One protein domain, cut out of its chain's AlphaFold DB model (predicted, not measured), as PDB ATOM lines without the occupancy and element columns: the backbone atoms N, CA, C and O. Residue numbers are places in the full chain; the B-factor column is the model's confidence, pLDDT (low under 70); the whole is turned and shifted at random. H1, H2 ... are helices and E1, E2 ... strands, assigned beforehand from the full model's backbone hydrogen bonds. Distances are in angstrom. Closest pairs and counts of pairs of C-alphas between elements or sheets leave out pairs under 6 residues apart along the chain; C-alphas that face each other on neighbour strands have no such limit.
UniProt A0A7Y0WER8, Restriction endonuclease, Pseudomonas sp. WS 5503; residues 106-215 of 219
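Overview. This is residues 106 to 215 of the 219 residues of the protein "Restriction endonuclease" of Pseudomonas sp. WS 5503 (UniProt A0A7Y0WER8). Small parts are strung out in an elongated row: H1 at one end, then the short two-stranded hairpin E1 E2, then H2 and H3, and last H4, whose residues 208 to 214 stick out. Long loops make much of the rest, and residues 153 to 158 of one of them stick out too. The printed part has 110 residues, under half of them in named elements, in the order H1 E1 E2 H2 H3 H4; the sheet E1 - E2 is antiparallel, and the class is mostly helix. It is only just compact, close to loose, with a radius of gyration of the C-alphas of 15.8 A and spans of 55 by 34 by 24 A.

Arrangement. Strands E1, residues 145 to 149, and E2, residues 167 to 171, form an antiparallel hairpin at 140 degrees, with N 146 and O 170 2.8 A apart, within hydrogen-bond range. The closest C-alphas of E2 and H1, residues 106 to 114, are those of Gln 168 and Val 111, 6.4 A apart. For E1 and H2, residues 172 to 180, they are those of Leu 145 and Gly 172, 7.0 A apart. H2 touches H3, residues 191 to 197, in a helical hairpin, opposite ways at a steep tilt of 37 degrees, only just past shallow; the closest C-alphas, of Met 177 and Gly 193, are 6.0 A apart. H3 and H4, residues 200 to 214, form another helical hairpin and only just touch, with 3 pairs of C-alphas within 8 A, made by residues 202 to 206 of H4 alone; the closest, of Leu 195 and Lys 203, are 6.3 A apart. H1 and H2 are apart. Every O i to N i+4 pair is within hydrogen-bond range in H1, H2 and H4, and 2 of 3 are in H3.

Along the chain. H1 begins at C-alpha 106 (-14.952, -67.327, -6.434) and is 12.4 A long. E1 measures 13.1 A, E2 13.2 A, H2 12.3 A and H3 10.2 A. H4, 20.7 A, ends at C-alpha 214 (-43.179, -24.189, 0.487).

Size, cuts and confidence. The C-alphas farthest apart, of Ala 106 and Gly 215, are 54.8 A apart. The printed part has no cut; the links H1 to E1 and E1 to E2 are long. The mean pLDDT of the printed part is 80.7, and residues 152 to 158 and 179 to 190 are among those under 70.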
ATOM      1  N   ALA A 106     -13.990 -66.231  -6.535       93.94
ATOM      2  CA  ALA A 106     -14.952 -67.327  -6.434       93.94
ATOM      3  C   ALA A 106     -16.181 -66.935  -5.599       93.94
ATOM      4  O   ALA A 106     -17.314 -67.148  -6.032       93.94
ATOM      5  N   CYS A 107     -15.967 -66.293  -4.445       94.12
ATOM      6  CA  CYS A 107     -17.053 -65.780  -3.613       94.12
ATOM      7  C   CYS A 107     -17.902 -64.754  -4.371       94.12
ATOM      8  O   CYS A 107     -19.128 -64.838  -4.361       94.12
ATOM      9  N   TRP A 108     -17.267 -63.818  -5.080       95.81
ATOM     10  CA  TRP A 108     -17.971 -62.802  -5.854       95.81
ATOM     11  C   TRP A 108     -18.817 -63.397  -6.982       95.81
ATOM     12  O   TRP A 108     -19.959 -62.984  -7.164       95.81
ATOM     13  N   GLN A 109     -18.308 -64.405  -7.696       95.25
ATOM     14  CA  GLN A 109     -19.113 -65.138  -8.678       95.25
ATOM     15  C   GLN A 109     -20.307 -65.839  -8.019       95.25
ATOM     16  O   GLN A 109     -21.413 -65.777  -8.546       95.25
ATOM     17  N   GLY A 110     -20.122 -66.431  -6.835       95.06
ATOM     18  CA  GLY A 110     -21.223 -67.003  -6.057       95.06
ATOM     19  C   GLY A 110     -22.302 -65.974  -5.700       95.06
ATOM     20  O   GLY A 110     -23.492 -66.250  -5.852       95.06
ATOM     21  N   VAL A 111     -21.894 -64.769  -5.288       95.69
ATOM     22  CA  VAL A 111     -22.806 -63.647  -5.005       95.69
ATOM     23  C   VAL A 111     -23.561 -63.223  -6.263       95.69
ATOM     24  O   VAL A 111     -24.781 -63.108  -6.224       95.69
ATOM     25  N   LEU A 112     -22.866 -63.038  -7.390       96.31
ATOM     26  CA  LEU A 112     -23.493 -62.654  -8.657       96.31
ATOM     27  C   LEU A 112     -24.508 -63.696  -9.140       96.31
ATOM     28  O   LEU A 112     -25.613 -63.319  -9.528       96.31
ATOM     29  N   SER A 113     -24.169 -64.983  -9.066       95.56
ATOM     30  CA  SER A 113     -25.077 -66.073  -9.436       95.56
ATOM     31  C   SER A 113     -26.327 -66.090  -8.556       95.56
ATOM     32  O   SER A 113     -27.441 -66.152  -9.077       95.56
ATOM     33  N   ARG A 114     -26.175 -65.952  -7.229       94.94
ATOM     34  CA  ARG A 114     -27.308 -65.839  -6.289       94.94
ATOM     35  C   ARG A 114     -28.184 -64.627  -6.607       94.94
ATOM     36  O   ARG A 114     -29.408 -64.721  -6.576       94.94
ATOM     37  N   ALA A 115     -27.552 -63.505  -6.927       94.44
ATOM     38  CA  ALA A 115     -28.211 -62.257  -7.273       94.44
ATOM     39  C   ALA A 115     -28.851 -62.270  -8.674       94.44
ATOM     40  O   ALA A 115     -29.418 -61.258  -9.087       94.44
ATOM     41  N   ASN A 116     -28.725 -63.365  -9.434       96.19
ATOM     42  CA  ASN A 116     -29.092 -63.443 -10.848       96.19
ATOM     43  C   ASN A 116     -28.492 -62.287 -11.675       96.19
ATOM     44  O   ASN A 116     -29.160 -61.696 -12.523       96.19
ATOM     45  N   HIS A 117     -27.246 -61.915 -11.364       96.75
ATOM     46  CA  HIS A 117     -26.530 -60.775 -11.938       96.75
ATOM     47  C   HIS A 117     -27.297 -59.446 -11.846       96.75
ATOM     48  O   HIS A 117     -27.234 -58.623 -12.758       96.75
ATOM     49  N   ARG A 118     -28.015 -59.212 -10.742       96.44
ATOM     50  CA  ARG A 118     -28.789 -57.987 -10.509       96.44
ATOM     51  C   ARG A 118     -28.453 -57.342  -9.172       96.44
ATOM     52  O   ARG A 118     -27.889 -57.959  -8.278       96.44
ATOM     53  N   CYS A 119     -28.799 -56.069  -9.046       94.19
ATOM     54  CA  CYS A 119     -28.707 -55.349  -7.785       94.19
ATOM     55  C   CYS A 119     -29.685 -55.946  -6.758       94.19
ATOM     56  O   CYS A 119     -30.894 -55.970  -6.999       94.19
ATOM     57  N   GLU A 120     -29.156 -56.382  -5.615       92.69
ATOM     58  CA  GLU A 120     -29.886 -57.062  -4.534       92.69
ATOM     59  C   GLU A 120     -30.563 -56.099  -3.548       92.69
ATOM     60  O   GLU A 120     -31.223 -56.556  -2.617       92.69
ATOM     61  N   TRP A 121     -30.436 -54.778  -3.739       87.50
ATOM     62  CA  TRP A 121     -31.106 -53.804  -2.874       87.50
ATOM     63  C   TRP A 121     -32.618 -54.037  -2.859       87.50
ATOM     64  O   TRP A 121     -33.250 -54.092  -3.923       87.50
ATOM     65  N   ALA A 122     -33.178 -54.140  -1.654       82.81
ATOM     66  CA  ALA A 122     -34.596 -54.329  -1.410       82.81
ATOM     67  C   ALA A 122     -35.069 -53.376  -0.307       82.81
ATOM     68  O   ALA A 122     -34.504 -53.367   0.785       82.81
ATOM     69  N   GLU A 123     -36.115 -52.607  -0.589       74.19
ATOM     70  CA  GLU A 123     -36.728 -51.648   0.334       74.19
ATOM     71  C   GLU A 123     -38.242 -51.641   0.094       74.19
ATOM     72  O   GLU A 123     -38.686 -51.673  -1.054       74.19
ATOM     73  N   ASP A 124     -39.044 -51.672   1.162       70.81
ATOM     74  CA  ASP A 124     -40.516 -51.720   1.093       70.81
ATOM     75  C   ASP A 124     -41.088 -52.825   0.181       70.81
ATOM     76  O   ASP A 124     -42.093 -52.649  -0.507       70.81
ATOM     77  N   GLY A 125     -40.425 -53.983   0.133       72.50
ATOM     78  CA  GLY A 125     -40.825 -55.098  -0.733       72.50
ATOM     79  C   GLY A 125     -40.509 -54.896  -2.222       72.50
ATOM     80  O   GLY A 125     -40.729 -55.814  -3.012       72.50
ATOM     81  N   GLN A 126     -39.943 -53.752  -2.615       73.00
ATOM     82  CA  GLN A 126     -39.466 -53.496  -3.971       73.00
ATOM     83  C   GLN A 126     -37.973 -53.795  -4.085       73.00
ATOM     84  O   GLN A 126     -37.174 -53.421  -3.229       73.00
ATOM     85  N   ARG A 127     -37.585 -54.473  -5.168       83.44
ATOM     86  CA  ARG A 127     -36.185 -54.786  -5.479       83.44
ATOM     87  C   ARG A 127     -35.690 -53.922  -6.627       83.44
ATOM     88  O   ARG A 127     -36.411 -53.717  -7.598       83.44
ATOM     89  N   CYS A 128     -34.435 -53.488  -6.548       87.81
ATOM     90  CA  CYS A 128     -33.801 -52.689  -7.596       87.81
ATOM     91  C   CYS A 128     -33.745 -53.414  -8.949       87.81
ATOM     92  O   CYS A 128     -34.091 -52.839  -9.973       87.81
ATOM     93  N   ASN A 129     -33.271 -54.663  -8.959       92.19
ATOM     94  CA  ASN A 129     -33.181 -55.531 -10.139       92.19
ATOM     95  C   ASN A 129     -32.339 -55.031 -11.332       92.19
ATOM     96  O   ASN A 129     -32.255 -55.749 -12.329       92.19
ATOM     97  N   LEU A 130     -31.670 -53.878 -11.246       93.06
ATOM     98  CA  LEU A 130     -30.768 -53.406 -12.303       93.06
ATOM     99  C   LEU A 130     -29.608 -54.382 -12.537       93.06
ATOM    100  O   LEU A 130     -28.928 -54.777 -11.584       93.06
ATOM    101  N   ALA A 131     -29.378 -54.730 -13.797       95.88
ATOM    102  CA  ALA A 131     -28.301 -55.586 -14.269       95.88
ATOM    103  C   ALA A 131     -27.106 -54.760 -14.792       95.88
ATOM    104  O   ALA A 131     -27.263 -53.593 -15.161       95.88
ATOM    105  N   PRO A 132     -25.887 -55.333 -14.836       94.81
ATOM    106  CA  PRO A 132     -24.758 -54.715 -15.518       94.81
ATOM    107  C   PRO A 132     -25.105 -54.352 -16.966       94.81
ATOM    108  O   PRO A 132     -25.597 -55.195 -17.708       94.81
ATOM    109  N   GLY A 133     -24.803 -53.121 -17.373       93.38
ATOM    110  CA  GLY A 133     -25.108 -52.628 -18.720       93.38
ATOM    111  C   GLY A 133     -26.431 -51.868 -18.841       93.38
ATOM    112  O   GLY A 133     -26.565 -51.081 -19.777       93.38
ATOM    113  N   ASP A 134     -27.355 -52.015 -17.887       93.62
ATOM    114  CA  ASP A 134     -28.570 -51.197 -17.845       93.62
ATOM    115  C   ASP A 134     -28.211 -49.707 -17.714       93.62
ATOM    116  O   ASP A 134     -27.185 -49.346 -17.127       93.62
ATOM    117  N   LEU A 135     -29.069 -48.825 -18.222       87.69
ATOM    118  CA  LEU A 135     -28.990 -47.399 -17.908       87.69
ATOM    119  C   LEU A 135     -29.632 -47.162 -16.542       87.69
ATOM    120  O   LEU A 135     -30.770 -47.565 -16.309       87.69
ATOM    121  N   ASP A 136     -28.912 -46.505 -15.635       83.38
ATOM    122  CA  ASP A 136     -29.480 -46.062 -14.367       83.38
ATOM    123  C   ASP A 136     -30.579 -45.016 -14.657       83.38
ATOM    124  O   ASP A 136     -30.249 -43.919 -15.107       83.38
ATOM    125  N   PRO A 137     -31.867 -45.295 -14.371       77.12
ATOM    126  CA  PRO A 137     -32.971 -44.381 -14.678       77.12
ATOM    127  C   PRO A 137     -32.916 -43.047 -13.920       77.12
ATOM    128  O   PRO A 137     -33.658 -42.130 -14.255       77.12
ATOM    129  N   ILE A 138     -32.078 -42.938 -12.888       72.00
ATOM    130  CA  ILE A 138     -31.952 -41.743 -12.051       72.00
ATOM    131  C   ILE A 138     -30.607 -41.058 -12.289       72.00
ATOM    132  O   ILE A 138     -30.541 -39.847 -12.468       72.00
ATOM    133  N   GLY A 139     -29.525 -41.838 -12.273       66.88
ATOM    134  CA  GLY A 139     -28.162 -41.327 -12.427       66.88
ATOM    135  C   GLY A 139     -27.693 -41.187 -13.878       66.88
ATOM    136  O   GLY A 139     -26.636 -40.607 -14.108       66.88
ATOM    137  N   GLY A 140     -28.413 -41.761 -14.849       75.56
ATOM    138  CA  GLY A 140     -28.090 -41.737 -16.284       75.56
ATOM    139  C   GLY A 140     -26.869 -42.567 -16.710       75.56
ATOM    140  O   GLY A 140     -26.666 -42.794 -17.900       75.56
ATOM    141  N   GLY A 141     -26.045 -43.034 -15.769       82.75
ATOM    142  CA  GLY A 141     -24.852 -43.834 -16.050       82.75
ATOM    143  C   GLY A 141     -25.144 -45.315 -16.307       82.75
ATOM    144  O   GLY A 141     -26.149 -45.857 -15.853       82.75
ATOM    145  N   THR A 142     -24.223 -46.001 -16.986       92.62
ATOM    146  CA  THR A 142     -24.291 -47.460 -17.161       92.62
ATOM    147  C   THR A 142     -24.046 -48.180 -15.838       92.62
ATOM    148  O   THR A 142     -23.040 -47.957 -15.157       92.62
ATOM    149  N   VAL A 143     -24.944 -49.093 -15.490       91.19
ATOM    150  CA  VAL A 143     -24.890 -49.864 -14.254       91.19
ATOM    151  C   VAL A 143     -23.695 -50.816 -14.267       91.19
ATOM    152  O   VAL A 143     -23.481 -51.590 -15.201       91.19
ATOM    153  N   LYS A 144     -22.942 -50.795 -13.166       94.06
ATOM    154  CA  LYS A 144     -21.982 -51.831 -12.774       94.06
ATOM    155  C   LYS A 144     -22.341 -52.317 -11.375       94.06
ATOM    156  O   LYS A 144     -22.685 -51.505 -10.514       94.06
ATOM    157  N   LEU A 145     -22.257 -53.627 -11.158       95.00
ATOM    158  CA  LEU A 145     -22.440 -54.218  -9.836       95.00
ATOM    159  C   LEU A 145     -21.118 -54.221  -9.076       95.00
ATOM    160  O   LEU A 145     -20.066 -54.545  -9.626       95.00
ATOM    161  N   THR A 146     -21.194 -53.861  -7.803       92.88
ATOM    162  CA  THR A 146     -20.062 -53.824  -6.881       92.88
ATOM    163  C   THR A 146     -20.393 -54.642  -5.635       92.88
ATOM    164  O   THR A 146     -21.556 -54.650  -5.217       92.88
ATOM    165  N   PRO A 147     -19.407 -55.338  -5.047       92.31
ATOM    166  CA  PRO A 147     -19.603 -56.034  -3.788       92.31
ATOM    167  C   PRO A 147     -19.740 -55.032  -2.641       92.31
ATOM    168  O   PRO A 147     -18.980 -54.063  -2.547       92.31
ATOM    169  N   ASP A 148     -20.681 -55.300  -1.746       87.88
ATOM    170  CA  ASP A 148     -20.834 -54.579  -0.488       87.88
ATOM    171  C   ASP A 148     -21.201 -55.544   0.653       87.88
ATOM    172  O   ASP A 148     -21.756 -56.617   0.411       87.88
ATOM    173  N   HIS A 149     -20.870 -55.192   1.894       84.81
ATOM    174  CA  HIS A 149     -21.032 -56.076   3.053       84.81
ATOM    175  C   HIS A 149     -22.475 -56.086   3.539       84.81
ATOM    176  O   HIS A 149     -23.012 -55.023   3.804       84.81
ATOM    177  N   MET A 150     -23.106 -57.238   3.756       80.56
ATOM    178  CA  MET A 150     -24.459 -57.314   4.333       80.56
ATOM    179  C   MET A 150     -24.568 -56.582   5.679       80.56
ATOM    180  O   MET A 150     -25.531 -55.850   5.894       80.56
ATOM    181  N   VAL A 151     -23.544 -56.712   6.527       71.62
ATOM    182  CA  VAL A 151     -23.415 -56.007   7.809       71.62
ATOM    183  C   VAL A 151     -22.332 -54.927   7.687       71.62
ATOM    184  O   VAL A 151     -21.272 -55.205   7.129       71.62
ATOM    185  N   PRO A 152     -22.550 -53.694   8.183       66.69
ATOM    186  CA  PRO A 152     -21.531 -52.650   8.146       66.69
ATOM    187  C   PRO A 152     -20.216 -53.064   8.820       66.69
ATOM    188  O   PRO A 152     -20.213 -53.633   9.910       66.69
ATOM    189  N   HIS A 153     -19.090 -52.666   8.222       60.25
ATOM    190  CA  HIS A 153     -17.744 -52.892   8.771       60.25
ATOM    191  C   HIS A 153     -17.523 -52.315  10.177       60.25
ATOM    192  O   HIS A 153     -16.621 -52.760  10.880       60.25
ATOM    193  N   SER A 154     -18.301 -51.307  10.582       58.62
ATOM    194  CA  SER A 154     -18.250 -50.747  11.938       58.62
ATOM    195  C   SER A 154     -18.757 -51.720  13.007       58.62
ATOM    196  O   SER A 154     -18.406 -51.558  14.172       58.62
ATOM    197  N   ILE A 155     -19.570 -52.707  12.619       61.47
ATOM    198  CA  ILE A 155     -20.153 -53.718  13.509       61.47
ATOM    199  C   ILE A 155     -19.346 -55.018  13.429       61.47
ATOM    200  O   ILE A 155     -19.028 -55.600  14.462       61.47
ATOM    201  N   ASP A 156     -18.979 -55.446  12.218       61.22
ATOM    202  CA  ASP A 156     -18.149 -56.633  11.996       61.22
ATOM    203  C   ASP A 156     -16.977 -56.315  11.045       61.22
ATOM    204  O   ASP A 156     -17.120 -56.358   9.817       61.22
ATOM    205  N   PRO A 157     -15.799 -55.961  11.587       59.59
ATOM    206  CA  PRO A 157     -14.631 -55.637  10.778       59.59
ATOM    207  C   PRO A 157     -13.952 -56.877  10.171       59.59
ATOM    208  O   PRO A 157     -13.119 -56.718   9.277       59.59
ATOM    209  N   ALA A 158     -14.282 -58.092  10.629       65.38
ATOM    210  CA  ALA A 158     -13.599 -59.339  10.279       65.38
ATOM    211  C   ALA A 158     -14.452 -60.226   9.355       65.38
ATOM    212  O   ALA A 158     -14.587 -61.429   9.566       65.38
ATOM    213  N   THR A 159     -15.021 -59.630   8.308       70.25
ATOM    214  CA  THR A 159     -15.832 -60.353   7.325       70.25
ATOM    215  C   THR A 159     -15.000 -61.388   6.562       70.25
ATOM    216  O   THR A 159     -13.998 -61.045   5.931       70.25
ATOM    217  N   ASP A 160     -15.448 -62.646   6.572       79.50
ATOM    218  CA  ASP A 160     -14.877 -63.704   5.738       79.50
ATOM    219  C   ASP A 160     -15.062 -63.369   4.246       79.50
ATOM    220  O   ASP A 160     -16.175 -63.214   3.733       79.50
ATOM    221  N   THR A 161     -13.944 -63.244   3.533       84.69
ATOM    222  CA  THR A 161     -13.914 -62.898   2.108       84.69
ATOM    223  C   THR A 161     -14.332 -64.056   1.202       84.69
ATOM    224  O   THR A 161     -14.484 -63.847  -0.004       84.69
ATOM    225  N   ASN A 162     -14.527 -65.258   1.749       88.19
ATOM    226  CA  ASN A 162     -14.973 -66.440   1.014       88.19
ATOM    227  C   ASN A 162     -16.428 -66.840   1.302       88.19
ATOM    228  O   ASN A 162     -16.970 -67.677   0.580       88.19
ATOM    229  N   ASP A 163     -17.072 -66.238   2.302       87.00
ATOM    230  CA  ASP A 163     -18.468 -66.511   2.644       87.00
ATOM    231  C   ASP A 163     -19.412 -65.575   1.878       87.00
ATOM    232  O   ASP A 163     -19.623 -64.421   2.253       87.00
ATOM    233  N   SER A 164     -20.036 -66.086   0.813       87.69
ATOM    234  CA  SER A 164     -20.961 -65.318  -0.029       87.69
ATOM    235  C   SER A 164     -22.173 -64.766   0.730       87.69
ATOM    236  O   SER A 164     -22.749 -63.765   0.294       87.69
ATOM    237  N   SER A 165     -22.552 -65.345   1.876       85.38
ATOM    238  CA  SER A 165     -23.670 -64.862   2.700       85.38
ATOM    239  C   SER A 165     -23.397 -63.498   3.342       85.38
ATOM    240  O   SER A 165     -24.330 -62.787   3.716       85.38
ATOM    241  N   LYS A 166     -22.124 -63.095   3.429       86.19
ATOM    242  CA  LYS A 166     -21.703 -61.812   4.004       86.19
ATOM    243  C   LYS A 166     -21.692 -60.661   3.008       86.19
ATOM    244  O   LYS A 166     -21.502 -59.513   3.405       86.19
ATOM    245  N   TRP A 167     -21.927 -60.945   1.734       90.19
ATOM    246  CA  TRP A 167     -21.808 -59.985   0.644       90.19
ATOM    247  C   TRP A 167     -23.123 -59.843  -0.106       90.19
ATOM    248  O   TRP A 167     -23.918 -60.777  -0.161       90.19
ATOM    249  N   GLN A 168     -23.317 -58.689  -0.731       92.44
ATOM    250  CA  GLN A 168     -24.396 -58.424  -1.677       92.44
ATOM    251  C   GLN A 168     -23.885 -57.664  -2.898       92.44
ATOM    252  O   GLN A 168     -22.917 -56.902  -2.812       92.44
ATOM    253  N   ALA A 169     -24.550 -57.861  -4.032       95.38
ATOM    254  CA  ALA A 169     -24.298 -57.125  -5.259       95.38
ATOM    255  C   ALA A 169     -25.152 -55.855  -5.314       95.38
ATOM    256  O   ALA A 169     -26.376 -55.920  -5.406       95.38
ATOM    257  N   LEU A 170     -24.512 -54.684  -5.311       92.88
ATOM    258  CA  LEU A 170     -25.195 -53.392  -5.412       92.88
ATOM    259  C   LEU A 170     -24.762 -52.619  -6.658       92.88
ATOM    260  O   LEU A 170     -23.580 -52.582  -7.005       92.88
ATOM    261  N   CYS A 171     -25.718 -51.953  -7.308       92.38
ATOM    262  CA  CYS A 171     -25.421 -50.933  -8.311       92.38
ATOM    263  C   CYS A 171     -24.834 -49.677  -7.647       92.38
ATOM    264  O   CYS A 171     -25.019 -49.458  -6.447       92.38
ATOM    265  N   GLY A 172     -24.172 -48.823  -8.434       85.31
ATOM    266  CA  GLY A 172     -23.539 -47.596  -7.930       85.31
ATOM    267  C   GLY A 172     -24.472 -46.731  -7.071       85.31
ATOM    268  O   GLY A 172     -24.076 -46.297  -5.992       85.31
ATOM    269  N   ARG A 173     -25.737 -46.571  -7.481       84.75
ATOM    270  CA  ARG A 173     -26.750 -45.815  -6.726       84.75
ATOM    271  C   ARG A 173     -26.986 -46.369  -5.320       84.75
ATOM    272  O   ARG A 173     -26.882 -45.629  -4.346       84.75
ATOM    273  N   HIS A 174     -27.265 -47.667  -5.193       85.12
ATOM    274  CA  HIS A 174     -27.552 -48.275  -3.888       85.12
ATOM    275  C   HIS A 174     -26.295 -48.462  -3.036       85.12
ATOM    276  O   HIS A 174     -26.376 -48.413  -1.812       85.12
ATOM    277  N   GLN A 175     -25.119 -48.568  -3.657       84.88
ATOM    278  CA  GLN A 175     -23.857 -48.514  -2.926       84.88
ATOM    279  C   GLN A 175     -23.643 -47.138  -2.273       84.88
ATOM    280  O   GLN A 175     -23.146 -47.050  -1.152       84.88
ATOM    281  N   VAL A 176     -24.008 -46.056  -2.970       75.44
ATOM    282  CA  VAL A 176     -23.936 -44.685  -2.449       75.44
ATOM    283  C   VAL A 176     -24.993 -44.457  -1.372       75.44
ATOM    284  O   VAL A 176     -24.656 -43.981  -0.294       75.44
ATOM    285  N   MET A 177     -26.246 -44.849  -1.606       73.12
ATOM    286  CA  MET A 177     -27.308 -44.662  -0.615       73.12
ATOM    287  C   MET A 177     -27.039 -45.454   0.673       73.12
ATOM    288  O   MET A 177     -27.146 -44.876   1.751       73.12
ATOM    289  N   LYS A 178     -26.548 -46.696   0.604       73.31
ATOM    290  CA  LYS A 178     -26.149 -47.441   1.808       73.31
ATOM    291  C   LYS A 178     -25.029 -46.762   2.609       73.31
ATOM    292  O   LYS A 178     -24.999 -46.876   3.828       73.31
ATOM    293  N   LYS A 179     -24.121 -46.038   1.941       67.88
ATOM    294  CA  LYS A 179     -23.072 -45.229   2.596       67.88
ATOM    295  C   LYS A 179     -23.598 -43.900   3.147       67.88
ATOM    296  O   LYS A 179     -23.002 -43.363   4.070       67.88
ATOM    297  N   ASN A 180     -24.665 -43.359   2.561       59.69
ATOM    298  CA  ASN A 180     -25.244 -42.063   2.922       59.69
ATOM    299  C   ASN A 180     -26.269 -42.141   4.062       59.69
ATOM    300  O   ASN A 180     -26.616 -41.104   4.629       59.69
ATOM    301  N   TYR A 181     -26.738 -43.339   4.419       61.03
ATOM    302  CA  TYR A 181     -27.411 -43.558   5.694       61.03
ATOM    303  C   TYR A 181     -26.357 -43.483   6.817       61.03
ATOM    304  O   TYR A 181     -25.736 -44.478   7.173       61.03
ATOM    305  N   TRP A 182     -26.183 -42.266   7.354       54.50
ATOM    306  CA  TRP A 182     -25.446 -41.902   8.578       54.50
ATOM    307  C   TRP A 182     -23.908 -41.767   8.487       54.50
ATOM    308  O   TRP A 182     -23.166 -42.736   8.623       54.50
ATOM    309  N   ASP A 183     -23.414 -40.524   8.395       51.75
ATOM    310  CA  ASP A 183     -22.041 -40.164   8.782       51.75
ATOM    311  C   ASP A 183     -22.044 -39.556  10.195       51.75
ATOM    312  O   ASP A 183     -22.311 -38.368  10.398       51.75
ATOM    313  N   SER A 184     -21.716 -40.386  11.186       43.59
ATOM    314  CA  SER A 184     -21.606 -39.998  12.598       43.59
ATOM    315  C   SER A 184     -20.477 -39.002  12.900       43.59
ATOM    316  O   SER A 184     -20.411 -38.501  14.018       43.59
ATOM    317  N   SER A 185     -19.577 -38.723  11.951       38.69
ATOM    318  CA  SER A 185     -18.436 -37.817  12.147       38.69
ATOM    319  C   SER A 185     -18.685 -36.395  11.640       38.69
ATOM    320  O   SER A 185     -18.127 -35.448  12.191       38.69
ATOM    321  N   THR A 186     -19.542 -36.223  10.627       55.09
ATOM    322  CA  THR A 186     -19.860 -34.900  10.059       55.09
ATOM    323  C   THR A 186     -21.280 -34.427  10.359       55.09
ATOM    324  O   THR A 186     -21.568 -33.244  10.179       55.09
ATOM    325  N   GLY A 187     -22.174 -35.328  10.790       48.12
ATOM    326  CA  GLY A 187     -23.589 -35.027  11.027       48.12
ATOM    327  C   GLY A 187     -24.365 -34.665   9.755       48.12
ATOM    328  O   GLY A 187     -25.495 -34.189   9.840       48.12
ATOM    329  N   LYS A 188     -23.766 -34.849   8.568       49.72
ATOM    330  CA  LYS A 188     -24.359 -34.448   7.289       49.72
ATOM    331  C   LYS A 188     -25.169 -35.593   6.688       49.72
ATOM    332  O   LYS A 188     -24.661 -36.685   6.457       49.72
ATOM    333  N   PHE A 189     -26.431 -35.303   6.390       63.41
ATOM    334  CA  PHE A 189     -27.364 -36.205   5.721       63.41
ATOM    335  C   PHE A 189     -27.407 -35.880   4.223       63.41
ATOM    336  O   PHE A 189     -27.703 -34.745   3.845       63.41
ATOM    337  N   ASN A 190     -27.124 -36.850   3.346       67.31
ATOM    338  CA  ASN A 190     -27.257 -36.642   1.901       67.31
ATOM    339  C   ASN A 190     -28.707 -36.889   1.459       67.31
ATOM    340  O   ASN A 190     -29.027 -37.925   0.872       67.31
ATOM    341  N   LEU A 191     -29.575 -35.917   1.758       70.62
ATOM    342  CA  LEU A 191     -31.010 -35.972   1.468       70.62
ATOM    343  C   LEU A 191     -31.292 -36.251  -0.016       70.62
ATOM    344  O   LEU A 191     -32.160 -37.056  -0.335       70.62
ATOM    345  N   ILE A 192     -30.521 -35.649  -0.926       72.81
ATOM    346  CA  ILE A 192     -30.683 -35.848  -2.372       72.81
ATOM    347  C   ILE A 192     -30.355 -37.288  -2.778       72.81
ATOM    348  O   ILE A 192     -31.115 -37.897  -3.525       72.81
ATOM    349  N   GLY A 193     -29.269 -37.866  -2.259       65.44
ATOM    350  CA  GLY A 193     -28.919 -39.263  -2.537       65.44
ATOM    351  C   GLY A 193     -29.979 -40.255  -2.043       65.44
ATOM    352  O   GLY A 193     -30.216 -41.283  -2.681       65.44
ATOM    353  N   ILE A 194     -30.649 -39.931  -0.936       73.56
ATOM    354  CA  ILE A 194     -31.765 -40.721  -0.402       73.56
ATOM    355  C   ILE A 194     -32.986 -40.568  -1.308       73.56
ATOM    356  O   ILE A 194     -33.481 -41.563  -1.827       73.56
ATOM    357  N   LEU A 195     -33.394 -39.339  -1.636       78.56
ATOM    358  CA  LEU A 195     -34.525 -39.094  -2.538       78.56
ATOM    359  C   LEU A 195     -34.328 -39.683  -3.940       78.56
ATOM    360  O   LEU A 195     -35.295 -40.088  -4.567       78.56
ATOM    361  N   GLN A 196     -33.099 -39.780  -4.447       68.25
ATOM    362  CA  GLN A 196     -32.817 -40.430  -5.732       68.25
ATOM    363  C   GLN A 196     -33.061 -41.949  -5.705       68.25
ATOM    364  O   GLN A 196     -33.415 -42.541  -6.728       68.25
ATOM    365  N   SER A 197     -32.875 -42.592  -4.554       66.50
ATOM    366  CA  SER A 197     -32.820 -44.053  -4.431       66.50
ATOM    367  C   SER A 197     -34.098 -44.686  -3.887       66.50
ATOM    368  O   SER A 197     -34.449 -45.766  -4.360       66.50
ATOM    369  N   VAL A 198     -34.811 -43.998  -2.992       72.62
ATOM    370  CA  VAL A 198     -36.105 -44.439  -2.442       72.62
ATOM    371  C   VAL A 198     -37.153 -44.676  -3.536       72.62
ATOM    372  O   VAL A 198     -37.047 -44.162  -4.660       72.62
ATOM    373  N   ASN A 199     -38.173 -45.477  -3.235       73.62
ATOM    374  CA  ASN A 199     -39.201 -45.838  -4.213       73.62
ATOM    375  C   ASN A 199     -40.111 -44.651  -4.599       73.62
ATOM    376  O   ASN A 199     -40.077 -43.579  -3.996       73.62
ATOM    377  N   GLU A 200     -40.926 -44.824  -5.644       80.50
ATOM    378  CA  GLU A 200     -41.794 -43.754  -6.160       80.50
ATOM    379  C   GLU A 200     -42.798 -43.239  -5.118       80.50
ATOM    380  O   GLU A 200     -43.024 -42.033  -5.036       80.50
ATOM    381  N   ARG A 201     -43.362 -44.122  -4.284       83.62
ATOM    382  CA  ARG A 201     -44.287 -43.734  -3.209       83.62
ATOM    383  C   ARG A 201     -43.606 -42.777  -2.230       83.62
ATOM    384  O   ARG A 201     -44.120 -41.691  -1.994       83.62
ATOM    385  N   GLN A 202     -42.421 -43.136  -1.742       82.00
ATOM    386  CA  GLN A 202     -41.637 -42.299  -0.829       82.00
ATOM    387  C   GLN A 202     -41.207 -40.977  -1.483       82.00
ATOM    388  O   GLN A 202     -41.193 -39.936  -0.830       82.00
ATOM    389  N   LYS A 203     -40.911 -40.981  -2.791       86.81
ATOM    390  CA  LYS A 203     -40.663 -39.742  -3.550       86.81
ATOM    391  C   LYS A 203     -41.895 -38.837  -3.584       86.81
ATOM    392  O   LYS A 203     -41.748 -37.630  -3.419       86.81
ATOM    393  N   ARG A 204     -43.093 -39.395  -3.782       90.44
ATOM    394  CA  ARG A 204     -44.360 -38.641  -3.772       90.44
ATOM    395  C   ARG A 204     -44.683 -38.090  -2.387       90.44
ATOM    396  O   ARG A 204     -45.053 -36.928  -2.291       90.44
ATOM    397  N   GLU A 205     -44.480 -38.877  -1.335       89.38
ATOM    398  CA  GLU A 205     -44.628 -38.428   0.058       89.38
ATOM    399  C   GLU A 205     -43.670 -37.271   0.373       89.38
ATOM    400  O   GLU A 205     -44.084 -36.242   0.907       89.38
ATOM    401  N   ALA A 206     -42.398 -37.398  -0.022       89.31
ATOM    402  CA  ALA A 206     -41.416 -36.331   0.133       89.31
ATOM    403  C   ALA A 206     -41.799 -35.079  -0.669       89.31
ATOM    404  O   ALA A 206     -41.688 -33.969  -0.154       89.31
ATOM    405  N   LEU A 207     -42.272 -35.245  -1.908       91.81
ATOM    406  CA  LEU A 207     -42.741 -34.137  -2.733       91.81
ATOM    407  C   LEU A 207     -43.925 -33.423  -2.076       91.81
ATOM    408  O   LEU A 207     -43.870 -32.210  -1.934       91.81
ATOM    409  N   GLN A 208     -44.940 -34.162  -1.627       92.00
ATOM    410  CA  GLN A 208     -46.125 -33.614  -0.961       92.00
ATOM    411  C   GLN A 208     -45.764 -32.847   0.318       92.00
ATOM    412  O   GLN A 208     -46.298 -31.771   0.584       92.00
ATOM    413  N   PHE A 209     -44.837 -33.386   1.111       88.94
ATOM    414  CA  PHE A 209     -44.316 -32.696   2.287       88.94
ATOM    415  C   PHE A 209     -43.637 -31.371   1.908       88.94
ATOM    416  O   PHE A 209     -43.896 -30.340   2.528       88.94
ATOM    417  N   LEU A 210     -42.785 -31.387   0.877       90.06
ATOM    418  CA  LEU A 210     -42.056 -30.202   0.427       90.06
ATOM    419  C   LEU A 210     -42.989 -29.150  -0.185       90.06
ATOM    420  O   LEU A 210     -42.840 -27.972   0.126       90.06
ATOM    421  N   THR A 211     -43.959 -29.542  -1.014       90.19
ATOM    422  CA  THR A 211     -44.931 -28.606  -1.599       90.19
ATOM    423  C   THR A 211     -45.783 -27.953  -0.515       90.19
ATOM    424  O   THR A 211     -45.911 -26.729  -0.510       90.19
ATOM    425  N   GLY A 212     -46.248 -28.729   0.471       84.50
ATOM    426  CA  GLY A 212     -46.944 -28.202   1.646       84.50
ATOM    427  C   GLY A 212     -46.088 -27.235   2.471       84.50
ATOM    428  O   GLY A 212     -46.575 -26.189   2.889       84.50
ATOM    429  N   TYR A 213     -44.800 -27.535   2.662       85.06
ATOM    430  CA  TYR A 213     -43.866 -26.653   3.372       85.06
ATOM    431  C   TYR A 213     -43.615 -25.329   2.634       85.06
ATOM    432  O   TYR A 213     -43.578 -24.270   3.259       85.06
ATOM    433  N   PHE A 214     -43.444 -25.374   1.309       89.06
ATOM    434  CA  PHE A 214     -43.179 -24.189   0.487       89.06
ATOM    435  C   PHE A 214     -44.446 -23.421   0.073       89.06
ATOM    436  O   PHE A 214     -44.333 -22.364  -0.544       89.06
ATOM    437  N   GLY A 215     -45.639 -23.914   0.423       82.81
ATOM    438  CA  GLY A 215     -46.910 -23.272   0.077       82.81
ATOM    439  C   GLY A 215     -47.269 -23.377  -1.407       82.81
ATOM    440  O   GLY A 215     -47.970 -22.515  -1.930       82.81
TER     441      GLY A 215